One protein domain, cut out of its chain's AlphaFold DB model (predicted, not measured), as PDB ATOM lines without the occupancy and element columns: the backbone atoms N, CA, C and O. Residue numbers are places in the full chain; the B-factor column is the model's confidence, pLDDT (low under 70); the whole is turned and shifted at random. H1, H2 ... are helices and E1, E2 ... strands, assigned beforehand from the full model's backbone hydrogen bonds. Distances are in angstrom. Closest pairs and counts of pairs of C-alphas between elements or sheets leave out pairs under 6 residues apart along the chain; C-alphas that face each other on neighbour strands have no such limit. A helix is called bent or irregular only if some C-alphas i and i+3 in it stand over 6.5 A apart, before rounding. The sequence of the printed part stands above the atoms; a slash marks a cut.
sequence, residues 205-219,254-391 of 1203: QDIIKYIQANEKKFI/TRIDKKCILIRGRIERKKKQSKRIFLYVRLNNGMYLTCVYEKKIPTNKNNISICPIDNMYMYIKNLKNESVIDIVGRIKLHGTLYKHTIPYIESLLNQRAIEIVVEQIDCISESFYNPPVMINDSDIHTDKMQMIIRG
ATOM      1  N   GLN A 205      44.411 -10.338 -48.369       83.19
ATOM      2  CA  GLN A 205      45.667 -10.646 -49.044       83.19
ATOM      3  C   GLN A 205      45.943 -12.153 -49.077       83.19
ATOM      4  O   GLN A 205      46.443 -12.653 -50.082       83.19
ATOM      5  N   ASP A 206      45.606 -12.902 -48.026       84.44
ATOM      6  CA  ASP A 206      45.815 -14.356 -48.005       84.44
ATOM      7  C   ASP A 206      44.794 -15.098 -48.873       84.44
ATOM      8  O   ASP A 206      45.134 -16.112 -49.482       84.44
ATOM      9  N   ILE A 207      43.580 -14.557 -49.014       86.06
ATOM     10  CA  ILE A 207      42.584 -15.027 -49.986       86.06
ATOM     11  C   ILE A 207      43.087 -14.790 -51.417       86.06
ATOM     12  O   ILE A 207      43.073 -15.720 -52.221       86.06
ATOM     13  N   ILE A 208      43.608 -13.598 -51.728       84.88
ATOM     14  CA  ILE A 208      44.175 -13.276 -53.050       84.88
ATOM     15  C   ILE A 208      45.398 -14.150 -53.370       84.88
ATOM     16  O   ILE A 208      45.426 -14.784 -54.427       84.88
ATOM     17  N   LYS A 209      46.368 -14.273 -52.448       85.31
ATOM     18  CA  LYS A 209      47.515 -15.195 -52.587       85.31
ATOM     19  C   LYS A 209      47.048 -16.636 -52.798       85.31
ATOM     20  O   LYS A 209      47.598 -17.341 -53.641       85.31
ATOM     21  N   TYR A 210      46.033 -17.083 -52.052       85.00
ATOM     22  CA  TYR A 210      45.493 -18.433 -52.184       85.00
ATOM     23  C   TYR A 210      44.856 -18.662 -53.559       85.00
ATOM     24  O   TYR A 210      45.168 -19.674 -54.184       85.00
ATOM     25  N   ILE A 211      44.033 -17.732 -54.058       83.56
ATOM     26  CA  ILE A 211      43.432 -17.823 -55.398       83.56
ATOM     27  C   ILE A 211      44.535 -17.893 -56.464       83.56
ATOM     28  O   ILE A 211      44.534 -18.821 -57.271       83.56
ATOM     29  N   GLN A 212      45.517 -16.986 -56.421       81.06
ATOM     30  CA  GLN A 212      46.630 -16.944 -57.379       81.06
ATOM     31  C   GLN A 212      47.462 -18.239 -57.367       81.06
ATOM     32  O   GLN A 212      47.753 -18.800 -58.419       81.06
ATOM     33  N   ALA A 213      47.792 -18.772 -56.186       79.69
ATOM     34  CA  ALA A 213      48.564 -20.009 -56.055       79.69
ATOM     35  C   ALA A 213      47.770 -21.293 -56.387       79.69
ATOM     36  O   ALA A 213      48.361 -22.368 -56.497       79.69
ATOM     37  N   ASN A 214      46.439 -21.219 -56.517       76.19
ATOM     38  CA  ASN A 214      45.567 -22.389 -56.668       76.19
ATOM     39  C   ASN A 214      44.562 -22.265 -57.826       76.19
ATOM     40  O   ASN A 214      43.623 -23.054 -57.878       76.19
ATOM     41  N   GLU A 215      44.751 -21.345 -58.779       66.94
ATOM     42  CA  GLU A 215      43.770 -21.074 -59.845       66.94
ATOM     43  C   GLU A 215      43.358 -22.345 -60.621       66.94
ATOM     44  O   GLU A 215      42.179 -22.555 -60.906       66.94
ATOM     45  N   LYS A 216      44.312 -23.260 -60.854       59.09
ATOM     46  CA  LYS A 216      44.097 -24.562 -61.517       59.09
ATOM     47  C   LYS A 216      43.248 -25.572 -60.717       59.09
ATOM     48  O   LYS A 216      42.906 -26.615 -61.263       59.09
ATOM     49  N   LYS A 217      42.936 -25.316 -59.438       59.22
ATOM     50  CA  LYS A 217      42.138 -26.212 -58.572       59.22
ATOM     51  C   LYS A 217      40.646 -25.880 -58.547       59.22
ATOM     52  O   LYS A 217      39.854 -26.725 -58.135       59.22
ATOM     53  N   PHE A 218      40.254 -24.678 -58.971       63.97
ATOM     54  CA  PHE A 218      38.850 -24.282 -58.968       63.97
ATOM     55  C   PHE A 218      38.066 -25.054 -60.034       63.97
ATOM     56  O   PHE A 218      38.422 -25.066 -61.212       63.97
ATOM     57  N   ILE A 219      36.958 -25.667 -59.628       59.09
ATOM     58  CA  ILE A 219      36.127 -26.492 -60.504       59.09
ATOM     59  C   ILE A 219      35.160 -25.584 -61.275       59.09
ATOM     60  O   ILE A 219      34.508 -24.716 -60.685       59.09
ATOM     61  N   THR A 254      31.815 -19.178 -63.598       63.06
ATOM     62  CA  THR A 254      31.813 -19.351 -62.143       63.06
ATOM     63  C   THR A 254      32.704 -20.533 -61.771       63.06
ATOM     64  O   THR A 254      32.580 -21.629 -62.329       63.06
ATOM     65  N   ARG A 255      33.604 -20.305 -60.817       72.50
ATOM     66  CA  ARG A 255      34.655 -21.231 -60.386       72.50
ATOM     67  C   ARG A 255      34.572 -21.419 -58.869       72.50
ATOM     68  O   ARG A 255      34.624 -20.436 -58.137       72.50
ATOM     69  N   ILE A 256      34.438 -22.651 -58.376       70.06
ATOM     70  CA  ILE A 256      34.311 -22.943 -56.930       70.06
ATOM     71  C   ILE A 256      35.456 -23.848 -56.468       70.06
ATOM     72  O   ILE A 256      35.764 -24.843 -57.124       70.06
ATOM     73  N   ASP A 257      36.060 -23.519 -55.325       74.56
ATOM     74  CA  ASP A 257      37.036 -24.378 -54.643       74.56
ATOM     75  C   ASP A 257      36.398 -25.169 -53.481       74.56
ATOM     76  O   ASP A 257      35.336 -24.829 -52.952       74.56
ATOM     77  N   LYS A 258      37.054 -26.263 -53.083       68.19
ATOM     78  CA  LYS A 258      36.658 -27.122 -51.962       68.19
ATOM     79  C   LYS A 258      37.195 -26.648 -50.608       68.19
ATOM     80  O   LYS A 258      36.698 -27.126 -49.593       68.19
ATOM     81  N   LYS A 259      38.181 -25.742 -50.556       78.44
ATOM     82  CA  LYS A 259      38.741 -25.255 -49.289       78.44
ATOM     83  C   LYS A 259      37.792 -24.277 -48.593       78.44
ATOM     84  O   LYS A 259      37.440 -23.234 -49.145       78.44
ATOM     85  N   CYS A 260      37.455 -24.586 -47.346       83.12
ATOM     86  CA  CYS A 260      36.790 -23.656 -46.442       83.12
ATOM     87  C   CYS A 260      37.835 -22.732 -45.792       83.12
ATOM     88  O   CYS A 260      38.914 -23.181 -45.394       83.12
ATOM     89  N   ILE A 261      37.520 -21.445 -45.686       88.38
ATOM     90  CA  ILE A 261      38.317 -20.429 -44.991       88.38
ATOM     91  C   ILE A 261      37.525 -19.862 -43.812       88.38
ATOM     92  O   ILE A 261      36.300 -19.772 -43.878       88.38
ATOM     93  N   LEU A 262      38.238 -19.472 -42.755       89.50
ATOM     94  CA  LEU A 262      37.704 -18.723 -41.620       89.50
ATOM     95  C   LEU A 262      38.059 -17.241 -41.797       89.50
ATOM     96  O   LEU A 262      39.236 -16.904 -41.921       89.50
ATOM     97  N   ILE A 263      37.060 -16.360 -41.783       88.88
ATOM     98  CA  ILE A 263      37.242 -14.901 -41.796       88.88
ATOM     99  C   ILE A 263      36.509 -14.254 -40.618       88.88
ATOM    100  O   ILE A 263      35.519 -14.796 -40.130       88.88
ATOM    101  N   ARG A 264      36.972 -13.073 -40.198       86.62
ATOM    102  CA  ARG A 264      36.314 -12.214 -39.201       86.62
ATOM    103  C   ARG A 264      36.066 -10.830 -39.791       86.62
ATOM    104  O   ARG A 264      36.975 -10.240 -40.370       86.62
ATOM    105  N   GLY A 265      34.863 -10.292 -39.615       84.06
ATOM    106  CA  GLY A 265      34.516  -8.956 -40.104       84.06
ATOM    107  C   GLY A 265      33.209  -8.411 -39.537       84.06
ATOM    108  O   GLY A 265      32.528  -9.072 -38.755       84.06
ATOM    109  N   ARG A 266      32.856  -7.185 -39.925       84.69
ATOM    110  CA  ARG A 266      31.589  -6.527 -39.573       84.69
ATOM    111  C   ARG A 266      30.575  -6.651 -40.704       84.69
ATOM    112  O   ARG A 266      30.934  -6.464 -41.864       84.69
ATOM    113  N   ILE A 267      29.309  -6.895 -40.368       85.12
ATOM    114  CA  ILE A 267      28.190  -6.785 -41.315       85.12
ATOM    115  C   ILE A 267      27.973  -5.302 -41.620       85.12
ATOM    116  O   ILE A 267      27.366  -4.596 -40.821       85.12
ATOM    117  N   GLU A 268      28.425  -4.822 -42.774       79.00
ATOM    118  CA  GLU A 268      28.115  -3.464 -43.229       79.00
ATOM    119  C   GLU A 268      26.625  -3.368 -43.588       79.00
ATOM    120  O   GLU A 268      25.887  -2.542 -43.051       79.00
ATOM    121  N   ARG A 269      26.168  -4.268 -44.467       81.31
ATOM    122  CA  ARG A 269      24.774  -4.360 -44.914       81.31
ATOM    123  C   ARG A 269      24.402  -5.770 -45.367       81.31
ATOM    124  O   ARG A 269      25.261  -6.619 -45.613       81.31
ATOM    125  N   LYS A 270      23.100  -6.005 -45.542       85.38
ATOM    126  CA  LYS A 270      22.537  -7.259 -46.064       85.38
ATOM    127  C   LYS A 270      21.580  -6.982 -47.222       85.38
ATOM    128  O   LYS A 270      20.662  -6.182 -47.066       85.38
ATOM    129  N   LYS A 271      21.728  -7.694 -48.343       83.12
ATOM    130  CA  LYS A 271      20.797  -7.657 -49.485       83.12
ATOM    131  C   LYS A 271      20.098  -9.011 -49.616       83.12
ATOM    132  O   LYS A 271      20.743 -10.042 -49.791       83.12
ATOM    133  N   LYS A 272      18.769  -9.024 -49.500       79.75
ATOM    134  CA  LYS A 272      17.939 -10.236 -49.613       79.75
ATOM    135  C   LYS A 272      17.468 -10.410 -51.059       79.75
ATOM    136  O   LYS A 272      16.937  -9.470 -51.639       79.75
ATOM    137  N   GLN A 273      17.581 -11.618 -51.607       78.06
ATOM    138  CA  GLN A 273      17.015 -11.988 -52.910       78.06
ATOM    139  C   GLN A 273      16.325 -13.350 -52.808       78.06
ATOM    140  O   GLN A 273      16.967 -14.384 -52.965       78.06
ATOM    141  N   SER A 274      15.020 -13.364 -52.524       70.69
ATOM    142  CA  SER A 274      14.164 -14.565 -52.442       70.69
ATOM    143  C   SER A 274      14.764 -15.736 -51.640       70.69
ATOM    144  O   SER A 274      14.555 -15.805 -50.428       70.69
ATOM    145  N   LYS A 275      15.525 -16.636 -52.283       81.06
ATOM    146  CA  LYS A 275      16.196 -17.792 -51.659       81.06
ATOM    147  C   LYS A 275      17.601 -17.492 -51.097       81.06
ATOM    148  O   LYS A 275      18.154 -18.356 -50.433       81.06
ATOM    149  N   ARG A 276      18.184 -16.307 -51.316       85.25
ATOM    150  CA  ARG A 276      19.561 -15.942 -50.911       85.25
ATOM    151  C   ARG A 276      19.612 -14.719 -49.992       85.25
ATOM    152  O   ARG A 276      18.752 -13.835 -50.077       85.25
ATOM    153  N   ILE A 277      20.647 -14.650 -49.155       86.75
ATOM    154  CA  ILE A 277      21.072 -13.437 -48.442       86.75
ATOM    155  C   ILE A 277      22.538 -13.169 -48.784       86.75
ATOM    156  O   ILE A 277      23.392 -14.030 -48.574       86.75
ATOM    157  N   PHE A 278      22.814 -11.964 -49.273       88.44
ATOM    158  CA  PHE A 278      24.156 -11.424 -49.463       88.44
ATOM    159  C   PHE A 278      24.504 -10.566 -48.246       88.44
ATOM    160  O   PHE A 278      23.805  -9.597 -47.946       88.44
ATOM    161  N   LEU A 279      25.565 -10.938 -47.543       88.81
ATOM    162  CA  LEU A 279      26.218 -10.191 -46.476       88.81
ATOM    163  C   LEU A 279      27.386  -9.422 -47.097       88.81
ATOM    164  O   LEU A 279      28.307 -10.034 -47.637       88.81
ATOM    165  N   TYR A 280      27.368  -8.098 -47.002       87.25
ATOM    166  CA  TYR A 280      28.527  -7.275 -47.336       87.25
ATOM    167  C   TYR A 280      29.342  -7.130 -46.054       87.25
ATOM    168  O   TYR A 280      28.858  -6.579 -45.060       87.25
ATOM    169  N   VAL A 281      30.533  -7.728 -46.045       85.62
ATOM    170  CA  VAL A 281      31.368  -7.875 -44.853       85.62
ATOM    171  C   VAL A 281      32.601  -6.996 -44.998       85.62
ATOM    172  O   VAL A 281      33.379  -7.163 -45.938       85.62
ATOM    173  N   ARG A 282      32.794  -6.072 -44.053       82.88
ATOM    174  CA  ARG A 282      34.001  -5.244 -43.959       82.88
ATOM    175  C   ARG A 282      34.976  -5.887 -42.972       82.88
ATOM    176  O   ARG A 282      34.648  -6.045 -41.795       82.88
ATOM    177  N   LEU A 283      36.150  -6.283 -43.452       78.38
ATOM    178  CA  LEU A 283      37.239  -6.836 -42.644       78.38
ATOM    179  C   LEU A 283      38.037  -5.715 -41.948       78.38
ATOM    180  O   LEU A 283      37.771  -4.521 -42.122       78.38
ATOM    181  N   ASN A 284      39.069  -6.108 -41.196       65.44
ATOM    182  CA  ASN A 284      40.090  -5.187 -40.690       65.44
ATOM    183  C   ASN A 284      40.720  -4.365 -41.838       65.44
ATOM    184  O   ASN A 284      40.753  -4.790 -42.994       65.44
ATOM    185  N   ASN A 285      41.195  -3.160 -41.511       59.53
ATOM    186  CA  ASN A 285      41.724  -2.153 -42.447       59.53
ATOM    187  C   ASN A 285      40.732  -1.688 -43.541       59.53
ATOM    188  O   ASN A 285      41.138  -1.043 -44.503       59.53
ATOM    189  N   GLY A 286      39.437  -1.990 -43.399       65.06
ATOM    190  CA  GLY A 286      38.382  -1.499 -44.291       65.06
ATOM    191  C   GLY A 286      38.180  -2.301 -45.580       65.06
ATOM    192  O   GLY A 286      37.414  -1.855 -46.429       65.06
ATOM    193  N   MET A 287      38.832  -3.461 -45.742       75.88
ATOM    194  CA  MET A 287      38.649  -4.321 -46.926       75.88
ATOM    195  C   MET A 287      37.208  -4.843 -47.009       75.88
ATOM    196  O   MET A 287      36.620  -5.154 -45.973       75.88
ATOM    197  N   TYR A 288      36.669  -5.045 -48.212       80.62
ATOM    198  CA  TYR A 288      35.335  -5.625 -48.411       80.62
ATOM    199  C   TYR A 288      35.368  -7.048 -48.985       80.62
ATOM    200  O   TYR A 288      36.174  -7.372 -49.854       80.62
ATOM    201  N   LEU A 289      34.425  -7.887 -48.544       86.56
ATOM    202  CA  LEU A 289      34.098  -9.180 -49.147       86.56
ATOM    203  C   LEU A 289      32.582  -9.390 -49.195       86.56
ATOM    204  O   LEU A 289      31.860  -9.029 -48.263       86.56
ATOM    205  N   THR A 290      32.103 -10.035 -50.258       89.38
ATOM    206  CA  THR A 290      30.709 -10.480 -50.365       89.38
ATOM    207  C   THR A 290      30.600 -11.916 -49.864       89.38
ATOM    208  O   THR A 290      31.248 -12.818 -50.388       89.38
ATOM    209  N   CYS A 291      29.765 -12.150 -48.858       91.00
ATOM    210  CA  CYS A 291      29.466 -13.485 -48.346       91.00
ATOM    211  C   CYS A 291      28.009 -13.837 -48.672       91.00
ATOM    212  O   CYS A 291      27.124 -12.995 -48.544       91.00
ATOM    213  N   VAL A 292      27.731 -15.065 -49.106       91.56
ATOM    214  CA  VAL A 292      26.410 -15.473 -49.608       91.56
ATOM    215  C   VAL A 292      25.928 -16.716 -48.875       91.56
ATOM    216  O   VAL A 292      26.619 -17.732 -48.848       91.56
ATOM    217  N   TYR A 293      24.717 -16.648 -48.323       91.00
ATOM    218  CA  TYR A 293      24.008 -17.814 -47.802       91.00
ATOM    219  C   TYR A 293      22.780 -18.125 -48.662       91.00
ATOM    220  O   TYR A 293      21.956 -17.248 -48.940       91.00
ATOM    221  N   GLU A 294      22.646 -19.386 -49.071       87.31
ATOM    222  CA  GLU A 294      21.508 -19.892 -49.841       87.31
ATOM    223  C   GLU A 294      20.590 -20.713 -48.930       87.31
ATOM    224  O   GLU A 294      21.053 -21.626 -48.246       87.31
ATOM    225  N   LYS A 295      19.286 -20.397 -48.910       82.31
ATOM    226  CA  LYS A 295      18.303 -21.081 -48.063       82.31
ATOM    227  C   LYS A 295      18.255 -22.565 -48.420       82.31
ATOM    228  O   LYS A 295      17.840 -22.926 -49.525       82.31
ATOM    229  N   LYS A 296      18.577 -23.419 -47.454       78.50
ATOM    230  CA  LYS A 296      18.470 -24.871 -47.585       78.50
ATOM    231  C   LYS A 296      16.993 -25.249 -47.461       78.50
ATOM    232  O   LYS A 296      16.387 -25.105 -46.402       78.50
ATOM    233  N   ILE A 297      16.392 -25.681 -48.569       64.69
ATOM    234  CA  ILE A 297      15.037 -26.249 -48.592       64.69
ATOM    235  C   ILE A 297      15.195 -27.774 -48.541       64.69
ATOM    236  O   ILE A 297      15.785 -28.327 -49.469       64.69
ATOM    237  N   PRO A 298      14.712 -28.467 -47.494       54.25
ATOM    238  CA  PRO A 298      14.810 -29.919 -47.419       54.25
ATOM    239  C   PRO A 298      13.821 -30.580 -48.392       54.25
ATOM    240  O   PRO A 298      12.629 -30.695 -48.112       54.25
ATOM    241  N   THR A 299      14.315 -31.033 -49.543       46.38
ATOM    242  CA  THR A 299      13.554 -31.862 -50.488       46.38
ATOM    243  C   THR A 299      13.821 -33.337 -50.212       46.38
ATOM    244  O   THR A 299      14.893 -33.850 -50.532       46.38
ATOM    245  N   ASN A 300      12.846 -34.024 -49.619       45.72
ATOM    246  CA  ASN A 300      12.879 -35.479 -49.474       45.72
ATOM    247  C   ASN A 300      12.323 -36.148 -50.749       45.72
ATOM    248  O   ASN A 300      11.547 -35.518 -51.470       45.72
ATOM    249  N   LYS A 301      12.671 -37.415 -51.030       49.00
ATOM    250  CA  LYS A 301      12.360 -38.091 -52.318       49.00
ATOM    251  C   LYS A 301      10.866 -38.136 -52.701       49.00
ATOM    252  O   LYS A 301      10.559 -38.339 -53.869       49.00
ATOM    253  N   ASN A 302       9.960 -37.898 -51.750       45.06
ATOM    254  CA  ASN A 302       8.506 -37.948 -51.940       45.06
ATOM    255  C   ASN A 302       7.837 -36.550 -51.952       45.06
ATOM    256  O   ASN A 302       6.638 -36.453 -51.717       45.06
ATOM    257  N   ASN A 303       8.586 -35.458 -52.170       43.66
ATOM    258  CA  ASN A 303       8.081 -34.073 -52.303       43.66
ATOM    259  C   ASN A 303       7.263 -33.481 -51.125       43.66
ATOM    260  O   ASN A 303       6.699 -32.395 -51.254       43.66
ATOM    261  N   ILE A 304       7.251 -34.113 -49.946       46.75
ATOM    262  CA  ILE A 304       6.607 -33.562 -48.740       46.75
ATOM    263  C   ILE A 304       7.609 -32.707 -47.945       46.75
ATOM    264  O   ILE A 304       8.642 -33.192 -47.481       46.75
ATOM    265  N   SER A 305       7.286 -31.419 -47.778       40.16
ATOM    266  CA  SER A 305       8.109 -30.420 -47.079       40.16
ATOM    267  C   SER A 305       7.985 -30.535 -45.553       40.16
ATOM    268  O   SER A 305       7.122 -29.900 -44.943       40.16
ATOM    269  N   ILE A 306       8.895 -31.273 -44.920       45.03
ATOM    270  CA  ILE A 306       9.034 -31.312 -43.458       45.03
ATOM    271  C   ILE A 306      10.031 -30.219 -43.028       45.03
ATOM    272  O   ILE A 306      11.141 -30.160 -43.547       45.03
ATOM    273  N   CYS A 307       9.624 -29.356 -42.087       44.91
ATOM    274  CA  CYS A 307      10.342 -28.156 -41.612       44.91
ATOM    275  C   CYS A 307      10.576 -27.053 -42.681       44.91
ATOM    276  O   CYS A 307      11.633 -26.996 -43.309       44.91
ATOM    277  N   PRO A 308       9.647 -26.084 -42.848       54.84
ATOM    278  CA  PRO A 308       9.788 -24.988 -43.820       54.84
ATOM    279  C   PRO A 308      10.746 -23.857 -43.383       54.84
ATOM    280  O   PRO A 308      11.007 -22.927 -44.161       54.84
ATOM    281  N   ILE A 309      11.258 -23.897 -42.148       61.94
ATOM    282  CA  ILE A 309      12.087 -22.851 -41.534       61.94
ATOM    283  C   ILE A 309      13.563 -23.254 -41.599       61.94
ATOM    284  O   ILE A 309      13.980 -24.235 -40.994       61.94
ATOM    285  N   ASP A 310      14.360 -22.451 -42.304       78.31
ATOM    286  CA  ASP A 310      15.821 -22.515 -42.249       78.31
ATOM    287  C   ASP A 310      16.280 -21.589 -41.111       78.31
ATOM    288  O   ASP A 310      16.209 -20.359 -41.224       78.31
ATOM    289  N   ASN A 311      16.692 -22.185 -39.991       81.88
ATOM    290  CA  ASN A 311      17.096 -21.448 -38.791       81.88
ATOM    291  C   ASN A 311      18.334 -20.574 -39.031       81.88
ATOM    292  O   ASN A 311      18.423 -19.483 -38.471       81.88
ATOM    293  N   MET A 312      19.255 -21.001 -39.899       83.25
ATOM    294  CA  MET A 312      20.470 -20.251 -40.219       83.25
ATOM    295  C   MET A 312      20.152 -19.053 -41.125       83.25
ATOM    296  O   MET A 312      20.613 -17.944 -40.861       83.25
ATOM    297  N   TYR A 313      19.263 -19.226 -42.110       85.81
ATOM    298  CA  TYR A 313      18.706 -18.117 -42.896       85.81
ATOM    299  C   TYR A 313      18.024 -17.078 -41.993       85.81
ATOM    300  O   TYR A 313      18.217 -15.875 -42.171       85.81
ATOM    301  N   MET A 314      17.235 -17.524 -41.009       82.50
ATOM    302  CA  MET A 314      16.542 -16.637 -40.067       82.50
ATOM    303  C   MET A 314      17.494 -15.949 -39.078       82.50
ATOM    304  O   MET A 314      17.302 -14.770 -38.787       82.50
ATOM    305  N   TYR A 315      18.545 -16.632 -38.619       87.12
ATOM    306  CA  TYR A 315      19.612 -16.040 -37.809       87.12
ATOM    307  C   TYR A 315      20.330 -14.922 -38.581       87.12
ATOM    308  O   TYR A 315      20.296 -13.766 -38.163       87.12
ATOM    309  N   ILE A 316      20.857 -15.227 -39.775       86.75
ATOM    310  CA  ILE A 316      21.533 -14.264 -40.667       86.75
ATOM    311  C   ILE A 316      20.631 -13.066 -40.997       86.75
ATOM    312  O   ILE A 316      21.071 -11.914 -40.976       86.75
ATOM    313  N   LYS A 317      19.346 -13.319 -41.281       84.50
ATOM    314  CA  LYS A 317      18.347 -12.272 -41.530       84.50
ATOM    315  C   LYS A 317      18.258 -11.291 -40.354       84.50
ATOM    316  O   LYS A 317      18.145 -10.089 -40.603       84.50
ATOM    317  N   ASN A 318      18.338 -11.777 -39.115       85.31
ATOM    318  CA  ASN A 318      18.090 -10.995 -37.904       85.31
ATOM    319  C   ASN A 318      19.339 -10.293 -37.325       85.31
ATOM    320  O   ASN A 318      19.170  -9.272 -36.666       85.31
ATOM    321  N   LEU A 319      20.568 -10.760 -37.598       85.31
ATOM    322  CA  LEU A 319      21.815 -10.105 -37.143       85.31
ATOM    323  C   LEU A 319      21.870  -8.621 -37.550       85.31
ATOM    324  O   LEU A 319      21.790  -8.323 -38.739       85.31
ATOM    325  N   LYS A 320      22.018  -7.679 -36.613       81.88
ATOM    326  CA  LYS A 320      22.058  -6.230 -36.918       81.88
ATOM    327  C   LYS A 320      23.278  -5.842 -37.764       81.88
ATOM    328  O   LYS A 320      24.312  -6.510 -37.695       81.88
ATOM    329  N   ASN A 321      23.192  -4.724 -38.486       81.69
ATOM    330  CA  ASN A 321      24.369  -4.127 -39.127       81.69
ATOM    331  C   ASN A 321      25.377  -3.647 -38.056       81.69
ATOM    332  O   ASN A 321      25.033  -3.515 -36.883       81.69
ATOM    333  N   GLU A 322      26.634  -3.450 -38.449       78.88
ATOM    334  CA  GLU A 322      27.832  -3.253 -37.613       78.88
ATOM    335  C   GLU A 322      28.184  -4.376 -36.616       78.88
ATOM    336  O   GLU A 322      29.270  -4.331 -36.027       78.88
ATOM    337  N   SER A 323      27.349  -5.414 -36.480       83.19
ATOM    338  CA  SER A 323      27.678  -6.628 -35.716       83.19
ATOM    339  C   SER A 323      28.903  -7.334 -36.294       83.19
ATOM    340  O   SER A 323      29.095  -7.378 -37.512       83.19
ATOM    341  N   VAL A 324      29.719  -7.904 -35.414       85.50
ATOM    342  CA  VAL A 324      30.987  -8.565 -35.735       85.50
ATOM    343  C   VAL A 324      30.770 -10.067 -35.743       85.50
ATOM    344  O   VAL A 324      30.234 -10.626 -34.785       85.50
ATOM    345  N   ILE A 325      31.190 -10.705 -36.826       87.88
ATOM    346  CA  ILE A 325      30.934 -12.108 -37.128       87.88
ATOM    347  C   ILE A 325      32.220 -12.837 -37.513       87.88
ATOM    348  O   ILE A 325      33.081 -12.275 -38.197       87.88
ATOM    349  N   ASP A 326      32.288 -14.106 -37.130       90.69
ATOM    350  CA  ASP A 326      33.152 -15.098 -37.762       90.69
ATOM    351  C   ASP A 326      32.327 -15.824 -38.837       90.69
ATOM    352  O   ASP A 326      31.177 -16.193 -38.596       90.69
ATOM    353  N   ILE A 327      32.896 -16.026 -40.027       90.44
ATOM    354  CA  ILE A 327      32.313 -16.846 -41.101       90.44
ATOM    355  C   ILE A 327      33.291 -17.966 -41.438       90.44
ATOM    356  O   ILE A 327      34.456 -17.695 -41.734       90.44
ATOM    357  N   VAL A 328      32.785 -19.198 -41.499       90.81
ATOM    358  CA  VAL A 328      33.431 -20.293 -42.233       90.81
ATOM    359  C   VAL A 328      32.696 -20.477 -43.557       90.81
ATOM    360  O   VAL A 328      31.469 -20.613 -43.580       90.81
ATOM    361  N   GLY A 329      33.427 -20.476 -44.670       90.12
ATOM    362  CA  GLY A 329      32.828 -20.635 -45.994       90.12
ATOM    363  C   GLY A 329      33.827 -20.946 -47.103       90.12
ATOM    364  O   GLY A 329      35.036 -20.839 -46.913       90.12
ATOM    365  N   ARG A 330      33.319 -21.340 -48.275       88.88
ATOM    366  CA  ARG A 330      34.129 -21.705 -49.452       88.88
ATOM    367  C   ARG A 330      34.256 -20.553 -50.444       88.88
ATOM    368  O   ARG A 330      33.290 -19.830 -50.682       88.88
ATOM    369  N   ILE A 331      35.439 -20.410 -51.043       88.44
ATOM    370  CA  ILE A 331      35.727 -19.361 -52.031       88.44
ATOM    371  C   ILE A 331      35.075 -19.713 -53.375       88.44
ATOM    372  O   ILE A 331      35.268 -20.806 -53.920       88.44
ATOM    373  N   LYS A 332      34.337 -18.750 -53.925       86.81
ATOM    374  CA  LYS A 332      33.681 -18.791 -55.230       86.81
ATOM    375  C   LYS A 332      34.099 -17.557 -56.029       86.81
ATOM    376  O   LYS A 332      33.946 -16.429 -55.570       86.81
ATOM    377  N   LEU A 333      34.645 -17.789 -57.216       84.12
ATOM    378  CA  LEU A 333      35.188 -16.772 -58.108       84.12
ATOM    379  C   LEU A 333      34.263 -16.570 -59.316       84.12
ATOM    380  O   LEU A 333      33.772 -17.544 -59.896       84.12
ATOM    381  N   HIS A 334      34.064 -15.312 -59.705       80.38
ATOM    382  CA  HIS A 334      33.282 -14.887 -60.865       80.38
ATOM    383  C   HIS A 334      34.144 -14.041 -61.800       80.38
ATOM    384  O   HIS A 334      34.468 -12.901 -61.477       80.38
ATOM    385  N   GLY A 335      34.479 -14.579 -62.975       74.69
ATOM    386  CA  GLY A 335      35.298 -13.860 -63.957       74.69
ATOM    387  C   GLY A 335      36.744 -13.640 -63.498       74.69
ATOM    388  O   GLY A 335      37.338 -14.499 -62.844       74.69
ATOM    389  N   THR A 336      37.324 -12.507 -63.894       71.25
ATOM    390  CA  THR A 336      38.706 -12.108 -63.598       71.25
ATOM    391  C   THR A 336      38.800 -11.237 -62.343       71.25
ATOM    392  O   THR A 336      37.881 -10.492 -62.009       71.25
ATOM    393  N   LEU A 337      39.940 -11.317 -61.647       80.88
ATOM    394  CA  LEU A 337      40.266 -10.407 -60.548       80.88
ATOM    395  C   LEU A 337      40.911  -9.129 -61.084       80.88
ATOM    396  O   LEU A 337      41.891  -9.191 -61.828       80.88
ATOM    397  N   TYR A 338      40.422  -7.984 -60.620       76.12
ATOM    398  CA  TYR A 338      41.148  -6.722 -60.703       76.12
ATOM    399  C   TYR A 338      42.311  -6.755 -59.705       76.12
ATOM    400  O   TYR A 338      42.146  -7.241 -58.585       76.12
ATOM    401  N   LYS A 339      43.474  -6.223 -60.089       75.69
ATOM    402  CA  LYS A 339      44.606  -5.986 -59.180       75.69
ATOM    403  C   LYS A 339      44.745  -4.493 -58.921       75.69
ATOM    404  O   LYS A 339      44.568  -3.702 -59.844       75.69
ATOM    405  N   HIS A 340      45.093  -4.107 -57.696       71.56
ATOM    406  CA  HIS A 340      45.394  -2.713 -57.361       71.56
ATOM    407  C   HIS A 340      46.504  -2.628 -56.307       71.56
ATOM    408  O   HIS A 340      46.641  -3.523 -55.478       71.56
ATOM    409  N   THR A 341      47.297  -1.553 -56.322       63.38
ATOM    410  CA  THR A 341      48.413  -1.337 -55.379       63.38
ATOM    411  C   THR A 341      47.932  -1.219 -53.935       63.38
ATOM    412  O   THR A 341      48.524  -1.806 -53.032       63.38
ATOM    413  N   ILE A 342      46.834  -0.489 -53.715       63.16
ATOM    414  CA  ILE A 342      46.128  -0.439 -52.432       63.16
ATOM    415  C   ILE A 342      45.091  -1.579 -52.334       63.16
ATOM    416  O   ILE A 342      44.101  -1.557 -53.076       63.16
ATOM    417  N   PRO A 343      45.223  -2.506 -51.356       69.12
ATOM    418  CA  PRO A 343      44.297  -3.631 -51.172       69.12
ATOM    419  C   PRO A 343      42.851  -3.224 -50.862       69.12
ATOM    420  O   PRO A 343      41.923  -3.965 -51.172       69.12
ATOM    421  N   TYR A 344      42.632  -2.034 -50.286       71.38
ATOM    422  CA  TYR A 344      41.284  -1.497 -50.078       71.38
ATOM    423  C   TYR A 344      40.529  -1.372 -51.413       71.38
ATOM    424  O   TYR A 344      39.436  -1.924 -51.558       71.38
ATOM    425  N   ILE A 345      41.144  -0.715 -52.402       70.94
ATOM    426  CA  ILE A 345      40.568  -0.527 -53.738       70.94
ATOM    427  C   ILE A 345      40.445  -1.874 -54.462       70.94
ATOM    428  O   ILE A 345      39.401  -2.148 -55.051       70.94
ATOM    429  N   GLU A 346      41.450  -2.749 -54.345       78.00
ATOM    430  CA  GLU A 346      41.396  -4.118 -54.879       78.00
ATOM    431  C   GLU A 346      40.165  -4.883 -54.348       78.00
ATOM    432  O   GLU A 346      39.391  -5.446 -55.124       78.00
ATOM    433  N   SER A 347      39.914  -4.820 -53.034       79.69
ATOM    434  CA  SER A 347      38.764  -5.466 -52.390       79.69
ATOM    435  C   SER A 347      37.413  -4.880 -52.810       79.69
ATOM    436  O   SER A 347      36.449  -5.626 -52.989       79.69
ATOM    437  N   LEU A 348      37.347  -3.565 -53.046       75.50
ATOM    438  CA  LEU A 348      36.143  -2.889 -53.527       75.50
ATOM    439  C   LEU A 348      35.823  -3.277 -54.980       75.50
ATOM    440  O   LEU A 348      34.682  -3.622 -55.286       75.50
ATOM    441  N   LEU A 349      36.824  -3.282 -55.866       73.44
ATOM    442  CA  LEU A 349      36.673  -3.701 -57.265       73.44
ATOM    443  C   LEU A 349      36.254  -5.171 -57.383       73.44
ATOM    444  O   LEU A 349      35.376  -5.505 -58.184       73.44
ATOM    445  N   ASN A 350      36.855  -6.034 -56.558       82.19
ATOM    446  CA  ASN A 350      36.609  -7.475 -56.532       82.19
ATOM    447  C   ASN A 350      35.384  -7.887 -55.699       82.19
ATOM    448  O   ASN A 350      35.077  -9.076 -55.633       82.19
ATOM    449  N   GLN A 351      34.630  -6.947 -55.117       78.25
ATOM    450  CA  GLN A 351      33.429  -7.230 -54.317       78.25
ATOM    451  C   GLN A 351      32.340  -7.993 -55.109       78.25
ATOM    452  O   GLN A 351      31.512  -8.683 -54.515       78.25
ATOM    453  N   ARG A 352      32.350  -7.900 -56.449       75.00
ATOM    454  CA  ARG A 352      31.488  -8.680 -57.365       75.00
ATOM    455  C   ARG A 352      32.184  -9.915 -57.976       75.00
ATOM    456  O   ARG A 352      31.510 -10.725 -58.604       75.00
ATOM    457  N   ALA A 353      33.502 -10.054 -57.805       82.12
ATOM    458  CA  ALA A 353      34.324 -11.138 -58.356       82.12
ATOM    459  C   ALA A 353      34.624 -12.250 -57.331       82.12
ATOM    460  O   ALA A 353      34.788 -13.407 -57.715       82.12
ATOM    461  N   ILE A 354      34.671 -11.923 -56.034       86.81
ATOM    462  CA  ILE A 354      34.889 -12.871 -54.932       86.81
ATOM    463  C   ILE A 354      33.615 -12.977 -54.087       86.81
ATOM    464  O   ILE A 354      33.213 -12.022 -53.423       86.81
ATOM    465  N   GLU A 355      33.022 -14.170 -54.064       89.94
ATOM    466  CA  GLU A 355      31.979 -14.559 -53.116       89.94
ATOM    467  C   GLU A 355      32.512 -15.619 -52.139       89.94
ATOM    468  O   GLU A 355      33.203 -16.559 -52.533       89.94
ATOM    469  N   ILE A 356      32.138 -15.522 -50.863       90.25
ATOM    470  CA  ILE A 356      32.315 -16.603 -49.882       90.25
ATOM    471  C   ILE A 356      30.962 -17.261 -49.634       90.25
ATOM    472  O   ILE A 356      30.046 -16.637 -49.099       90.25
ATOM    473  N   VAL A 357      30.824 -18.530 -50.012       90.31
ATOM    474  CA  VAL A 357      29.617 -19.322 -49.747       90.31
ATOM    475  C   VAL A 357      29.635 -19.743 -48.279       90.31
ATOM    476  O   VAL A 357      30.489 -20.530 -47.874       90.31
ATOM    477  N   VAL A 358      28.719 -19.189 -47.483       91.00
ATOM    478  CA  VAL A 358      28.679 -19.329 -46.019       91.00
ATOM    479  C   VAL A 358      28.214 -20.730 -45.620       91.00
ATOM    480  O   VAL A 358      27.127 -21.165 -46.003       91.00
ATOM    481  N   GLU A 359      29.008 -21.413 -44.798       88.94
ATOM    482  CA  GLU A 359      28.694 -22.740 -44.248       88.94
ATOM    483  C   GLU A 359      28.397 -22.696 -42.747       88.94
ATOM    484  O   GLU A 359      27.480 -23.380 -42.297       88.94
ATOM    485  N   GLN A 360      29.095 -21.826 -42.010       88.94
ATOM    486  CA  GLN A 360      28.837 -21.475 -40.612       88.94
ATOM    487  C   GLN A 360      29.045 -19.965 -40.417       88.94
ATOM    488  O   GLN A 360      29.866 -19.351 -41.101       88.94
ATOM    489  N   ILE A 361      28.285 -19.364 -39.502       91.38
ATOM    490  CA  ILE A 361      28.406 -17.953 -39.120       91.38
ATOM    491  C   ILE A 361      28.081 -17.792 -37.635       91.38
ATOM    492  O   ILE A 361      27.006 -18.193 -37.197       91.38
ATOM    493  N   ASP A 362      28.988 -17.164 -36.892       87.12
ATOM    494  CA  ASP A 362      28.872 -16.947 -35.449       87.12
ATOM    495  C   ASP A 362      29.015 -15.454 -35.131       87.12
ATOM    496  O   ASP A 362      29.989 -14.813 -35.529       87.12
ATOM    497  N   CYS A 363      28.053 -14.872 -34.412       85.06
ATOM    498  CA  CYS A 363      28.139 -13.480 -33.966       85.06
ATOM    499  C   CYS A 363      29.007 -13.360 -32.708       85.06
ATOM    500  O   CYS A 363      28.635 -13.840 -31.638       85.06
ATOM    501  N   ILE A 364      30.149 -12.688 -32.845       83.62
ATOM    502  CA  ILE A 364      31.131 -12.445 -31.779       83.62
ATOM    503  C   ILE A 364      30.737 -11.224 -30.937       83.62
ATOM    504  O   ILE A 364      30.954 -11.199 -29.729       83.62
ATOM    505  N   SER A 365      30.142 -10.211 -31.573       80.50
ATOM    506  CA  SER A 365      29.614  -9.018 -30.908       80.50
ATOM    507  C   SER A 365      28.457  -8.453 -31.723       80.50
ATOM    508  O   SER A 365      28.666  -7.894 -32.800       80.50
ATOM    509  N   GLU A 366      27.235  -8.552 -31.207       78.88
ATOM    510  CA  GLU A 366      26.070  -7.916 -31.827       78.88
ATOM    511  C   GLU A 366      26.129  -6.391 -31.640       78.88
ATOM    512  O   GLU A 366      26.563  -5.909 -30.592       78.88
ATOM    513  N   SER A 367      25.695  -5.611 -32.635       75.00
ATOM    514  CA  SER A 367      25.538  -4.163 -32.452       75.00
ATOM    515  C   SER A 367      24.404  -3.852 -31.466       75.00
ATOM    516  O   SER A 367      23.361  -4.509 -31.459       75.00
ATOM    517  N   PHE A 368      24.559  -2.808 -30.652       62.38
ATOM    518  CA  PHE A 368      23.498  -2.361 -29.745       62.38
ATOM    519  C   PHE A 368      22.260  -1.901 -30.533       62.38
ATOM    520  O   PHE A 368      21.155  -2.391 -30.295       62.38
ATOM    521  N   TYR A 369      22.468  -1.054 -31.543       61.66
ATOM    522  CA  TYR A 369      21.446  -0.478 -32.419       61.66
ATOM    523  C   TYR A 369      21.849  -0.605 -33.902       61.66
ATOM    524  O   TYR A 369      23.026  -0.784 -34.222       61.66
ATOM    525  N   ASN A 370      20.882  -0.506 -34.821       57.19
ATOM    526  CA  ASN A 370      21.203  -0.146 -36.207       57.19
ATOM    527  C   ASN A 370      21.612   1.337 -36.191       57.19
ATOM    528  O   ASN A 370      20.848   2.129 -35.633       57.19
ATOM    529  N   PRO A 371      22.782   1.727 -36.727       54.53
ATOM    530  CA  PRO A 371      23.276   3.097 -36.603       54.53
ATOM    531  C   PRO A 371      22.312   4.101 -37.266       54.53
ATOM    532  O   PRO A 371      21.717   3.766 -38.290       54.53
ATOM    533  N   PRO A 372      22.152   5.322 -36.711       43.75
ATOM    534  CA  PRO A 372      21.194   6.315 -37.215       43.75
ATOM    535  C   PRO A 372      21.553   6.867 -38.604       43.75
ATOM    536  O   PRO A 372      20.714   7.480 -39.251       43.75
ATOM    537  N   VAL A 373      22.792   6.636 -39.047       47.50
ATOM    538  CA  VAL A 373      23.282   6.818 -40.416       47.50
ATOM    539  C   VAL A 373      24.185   5.616 -40.705       47.50
ATOM    540  O   VAL A 373      25.070   5.312 -39.897       47.50
ATOM    541  N   MET A 374      23.985   4.907 -41.816       55.19
ATOM    542  CA  MET A 374      24.918   3.860 -42.244       55.19
ATOM    543  C   MET A 374      26.246   4.502 -42.645       55.19
ATOM    544  O   MET A 374      26.296   5.571 -43.249       55.19
ATOM    545  N   ILE A 375      27.354   3.820 -42.359       54.53
ATOM    546  CA  ILE A 375      28.704   4.367 -42.573       54.53
ATOM    547  C   ILE A 375      28.955   4.754 -44.045       54.53
ATOM    548  O   ILE A 375      29.712   5.687 -44.301       54.53
ATOM    549  N   ASN A 376      28.272   4.086 -44.981       53.47
ATOM    550  CA  ASN A 376      28.250   4.370 -46.416       53.47
ATOM    551  C   ASN A 376      26.791   4.477 -46.926       53.47
ATOM    552  O   ASN A 376      26.385   3.695 -47.783       53.47
ATOM    553  N   ASP A 377      25.975   5.398 -46.388       44.47
ATOM    554  CA  ASP A 377      24.529   5.548 -46.706       44.47
ATOM    555  C   ASP A 377      24.229   6.126 -48.115       44.47
ATOM    556  O   ASP A 377      23.403   7.012 -48.318       44.47
ATOM    557  N   SER A 378      24.977   5.674 -49.122       42.06
ATOM    558  CA  SER A 378      24.876   6.110 -50.516       42.06
ATOM    559  C   SER A 378      25.511   5.077 -51.456       42.06
ATOM    560  O   SER A 378      26.655   5.217 -51.883       42.06
ATOM    561  N   ASP A 379      24.732   4.061 -51.855       40.16
ATOM    562  CA  ASP A 379      25.098   3.121 -52.939       40.16
ATOM    563  C   ASP A 379      25.588   3.858 -54.206       40.16
ATOM    564  O   ASP A 379      26.491   3.388 -54.899       40.16
ATOM    565  N   ILE A 380      25.047   5.063 -54.443       41.91
ATOM    566  CA  ILE A 380      25.435   6.013 -55.496       41.91
ATOM    567  C   ILE A 380      26.948   6.291 -55.506       41.91
ATOM    568  O   ILE A 380      27.532   6.376 -56.582       41.91
ATOM    569  N   HIS A 381      27.601   6.439 -54.347       49.25
ATOM    570  CA  HIS A 381      29.044   6.694 -54.293       49.25
ATOM    571  C   HIS A 381      29.863   5.411 -54.471       49.25
ATOM    572  O   HIS A 381      30.886   5.445 -55.150       49.25
ATOM    573  N   THR A 382      29.407   4.278 -53.932       52.59
ATOM    574  CA  THR A 382      30.127   2.998 -54.017       52.59
ATOM    575  C   THR A 382      30.220   2.486 -55.456       52.59
ATOM    576  O   THR A 382      31.307   2.121 -55.906       52.59
ATOM    577  N   ASP A 383      29.111   2.504 -56.203       52.28
ATOM    578  CA  ASP A 383      29.117   2.074 -57.606       52.28
ATOM    579  C   ASP A 383      29.782   3.121 -58.524       52.28
ATOM    580  O   ASP A 383      30.558   2.726 -59.397       52.28
ATOM    581  N   LYS A 384      29.628   4.437 -58.273       52.31
ATOM    582  CA  LYS A 384      30.407   5.471 -58.993       52.31
ATOM    583  C   LYS A 384      31.915   5.306 -58.802       52.31
ATOM    584  O   LYS A 384      32.652   5.412 -59.777       52.31
ATOM    585  N   MET A 385      32.388   5.005 -57.589       56.50
ATOM    586  CA  MET A 385      33.811   4.721 -57.357       56.50
ATOM    587  C   MET A 385      34.277   3.502 -58.153       56.50
ATOM    588  O   MET A 385      35.339   3.557 -58.765       56.50
ATOM    589  N   GLN A 386      33.487   2.425 -58.205       57.56
ATOM    590  CA  GLN A 386      33.849   1.266 -59.023       57.56
ATOM    591  C   GLN A 386      33.904   1.595 -60.526       57.56
ATOM    592  O   GLN A 386      34.810   1.105 -61.191       57.56
ATOM    593  N   MET A 387      32.997   2.424 -61.052       59.09
ATOM    594  CA  MET A 387      33.013   2.858 -62.462       59.09
ATOM    595  C   MET A 387      34.223   3.749 -62.779       59.09
ATOM    596  O   MET A 387      34.946   3.487 -63.737       59.09
ATOM    597  N   ILE A 388      34.498   4.754 -61.938       58.50
ATOM    598  CA  ILE A 388      35.634   5.679 -62.103       58.50
ATOM    599  C   ILE A 388      36.968   4.920 -62.103       58.50
ATOM    600  O   ILE A 388      37.821   5.182 -62.943       58.50
ATOM    601  N   ILE A 389      37.142   3.954 -61.194       56.94
ATOM    602  CA  ILE A 389      38.389   3.179 -61.081       56.94
ATOM    603  C   ILE A 389      38.518   2.132 -62.209       56.94
ATOM    604  O   ILE A 389      39.633   1.744 -62.553       56.94
ATOM    605  N   ARG A 390      37.408   1.681 -62.815       57.31
ATOM    606  CA  ARG A 390      37.424   0.804 -64.005       57.31
ATOM    607  C   ARG A 390      37.627   1.555 -65.326       57.31
ATOM    608  O   ARG A 390      37.975   0.913 -66.312       57.31
ATOM    609  N   GLY A 391      37.431   2.876 -65.354       48.75
ATOM    610  CA  GLY A 391      37.448   3.674 -66.587       48.75
ATOM    611  C   GLY A 391      36.150   3.582 -67.404       48.75
ATOM    612  O   GLY A 391      36.159   3.861 -68.601       48.75
TER     613      GLY A 391
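AT A GLANCE: This is residues 205 to 219 and 254 to 391 of the 1203 residues of the protein "Aspartate--tRNA ligase" of Plasmodium sp. gorilla clade G3 (UniProt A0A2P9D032). What shape do these atoms make? A small closed barrel of five strands, E1 to E5, is the core, with H1 and H2 packed on its outside and H3 beside its strands. H4 lies off the barrel next to H3, and residues 299 to 304 stick out in a long loop. What is it built of? 153 residues are printed, with four named helices and five named strands in the order H1 E1 E2 E3 H2 E4 H3 E5 H4; the class is mixed, helices and strands, and the barrel's pairing is mixed too. How large is it? It is compact, with a radius of gyration of the C-alphas of 16.6 A and spans of 53 by 45 by 27 A.

IN THESE COORDINATES: Where do the first elements lie? H1, residues 205 to 217, begins with C-alpha 205 at (45.667, -10.646, -49.044) and is irregular, C-alphas 213 and 216 being 8.4 A apart. E1, residues 254 to 273, bends by 134 degrees at residue 259; E2 is residues 276 to 282 and E3 residues 288 to 294. What follows? H2 is residues 311 to 318; E4, residues 324 to 334, is 26.0 A long. H3, residues 343 to 352, is irregular, C-alphas 349 and 352 being 7.2 A apart; E5, residues 354 to 365, is 24.9 A long. H4, residues 379 to 390, ends with C-alpha 390 at (37.424, 0.804, -64.005).

HOW THE PARTS SIT: How does the barrel close? E1, E2 and E3 form a meander, each strand the antiparallel neighbour of the one before, with N 268 and O 280 2.9 A apart and N 279 and O 291 2.8 A apart. E3 and E5 are parallel, with N 292 and O 356 at 2.8 A; E5 and E4 are antiparallel, with N 328 and O 360 at 2.9 A. E4 and E1 are antiparallel, with N 263 and O 327 at 2.9 A, each quoted pair within hydrogen-bond range. Where are the helices? H1 and H2 are on the barrel, outside it, at heights over the sheet of 9.4 A and 7.5 A. H3 stands at the sheet's level; its closest C-alpha pair with E3 is Ser 347 and Tyr 288, 5.3 A. H4 is not on the barrel and is close to but not clearly touching H3, the closest C-alphas, of Leu 349 and Gln 386, being 6.0 A apart. Are the helix backbones whole? Every O i to N i+4 pair is within hydrogen-bond range in H2 and H4, against 7 of 9 in H1 and 5 of 6 in H3.

THE WHOLE: Is anything missing? Residues 220 to 253 are not printed, and C-alphas 219 and 254 are 8.5 A apart across the cut. Which links are long? Those from E3 to H2, with 16 residues, and from E5 to H4, with 13. Where is confidence low? Mean pLDDT of the printed part is 73.7; 50 residues are under 70, among them 297 to 309 and 368 to 391.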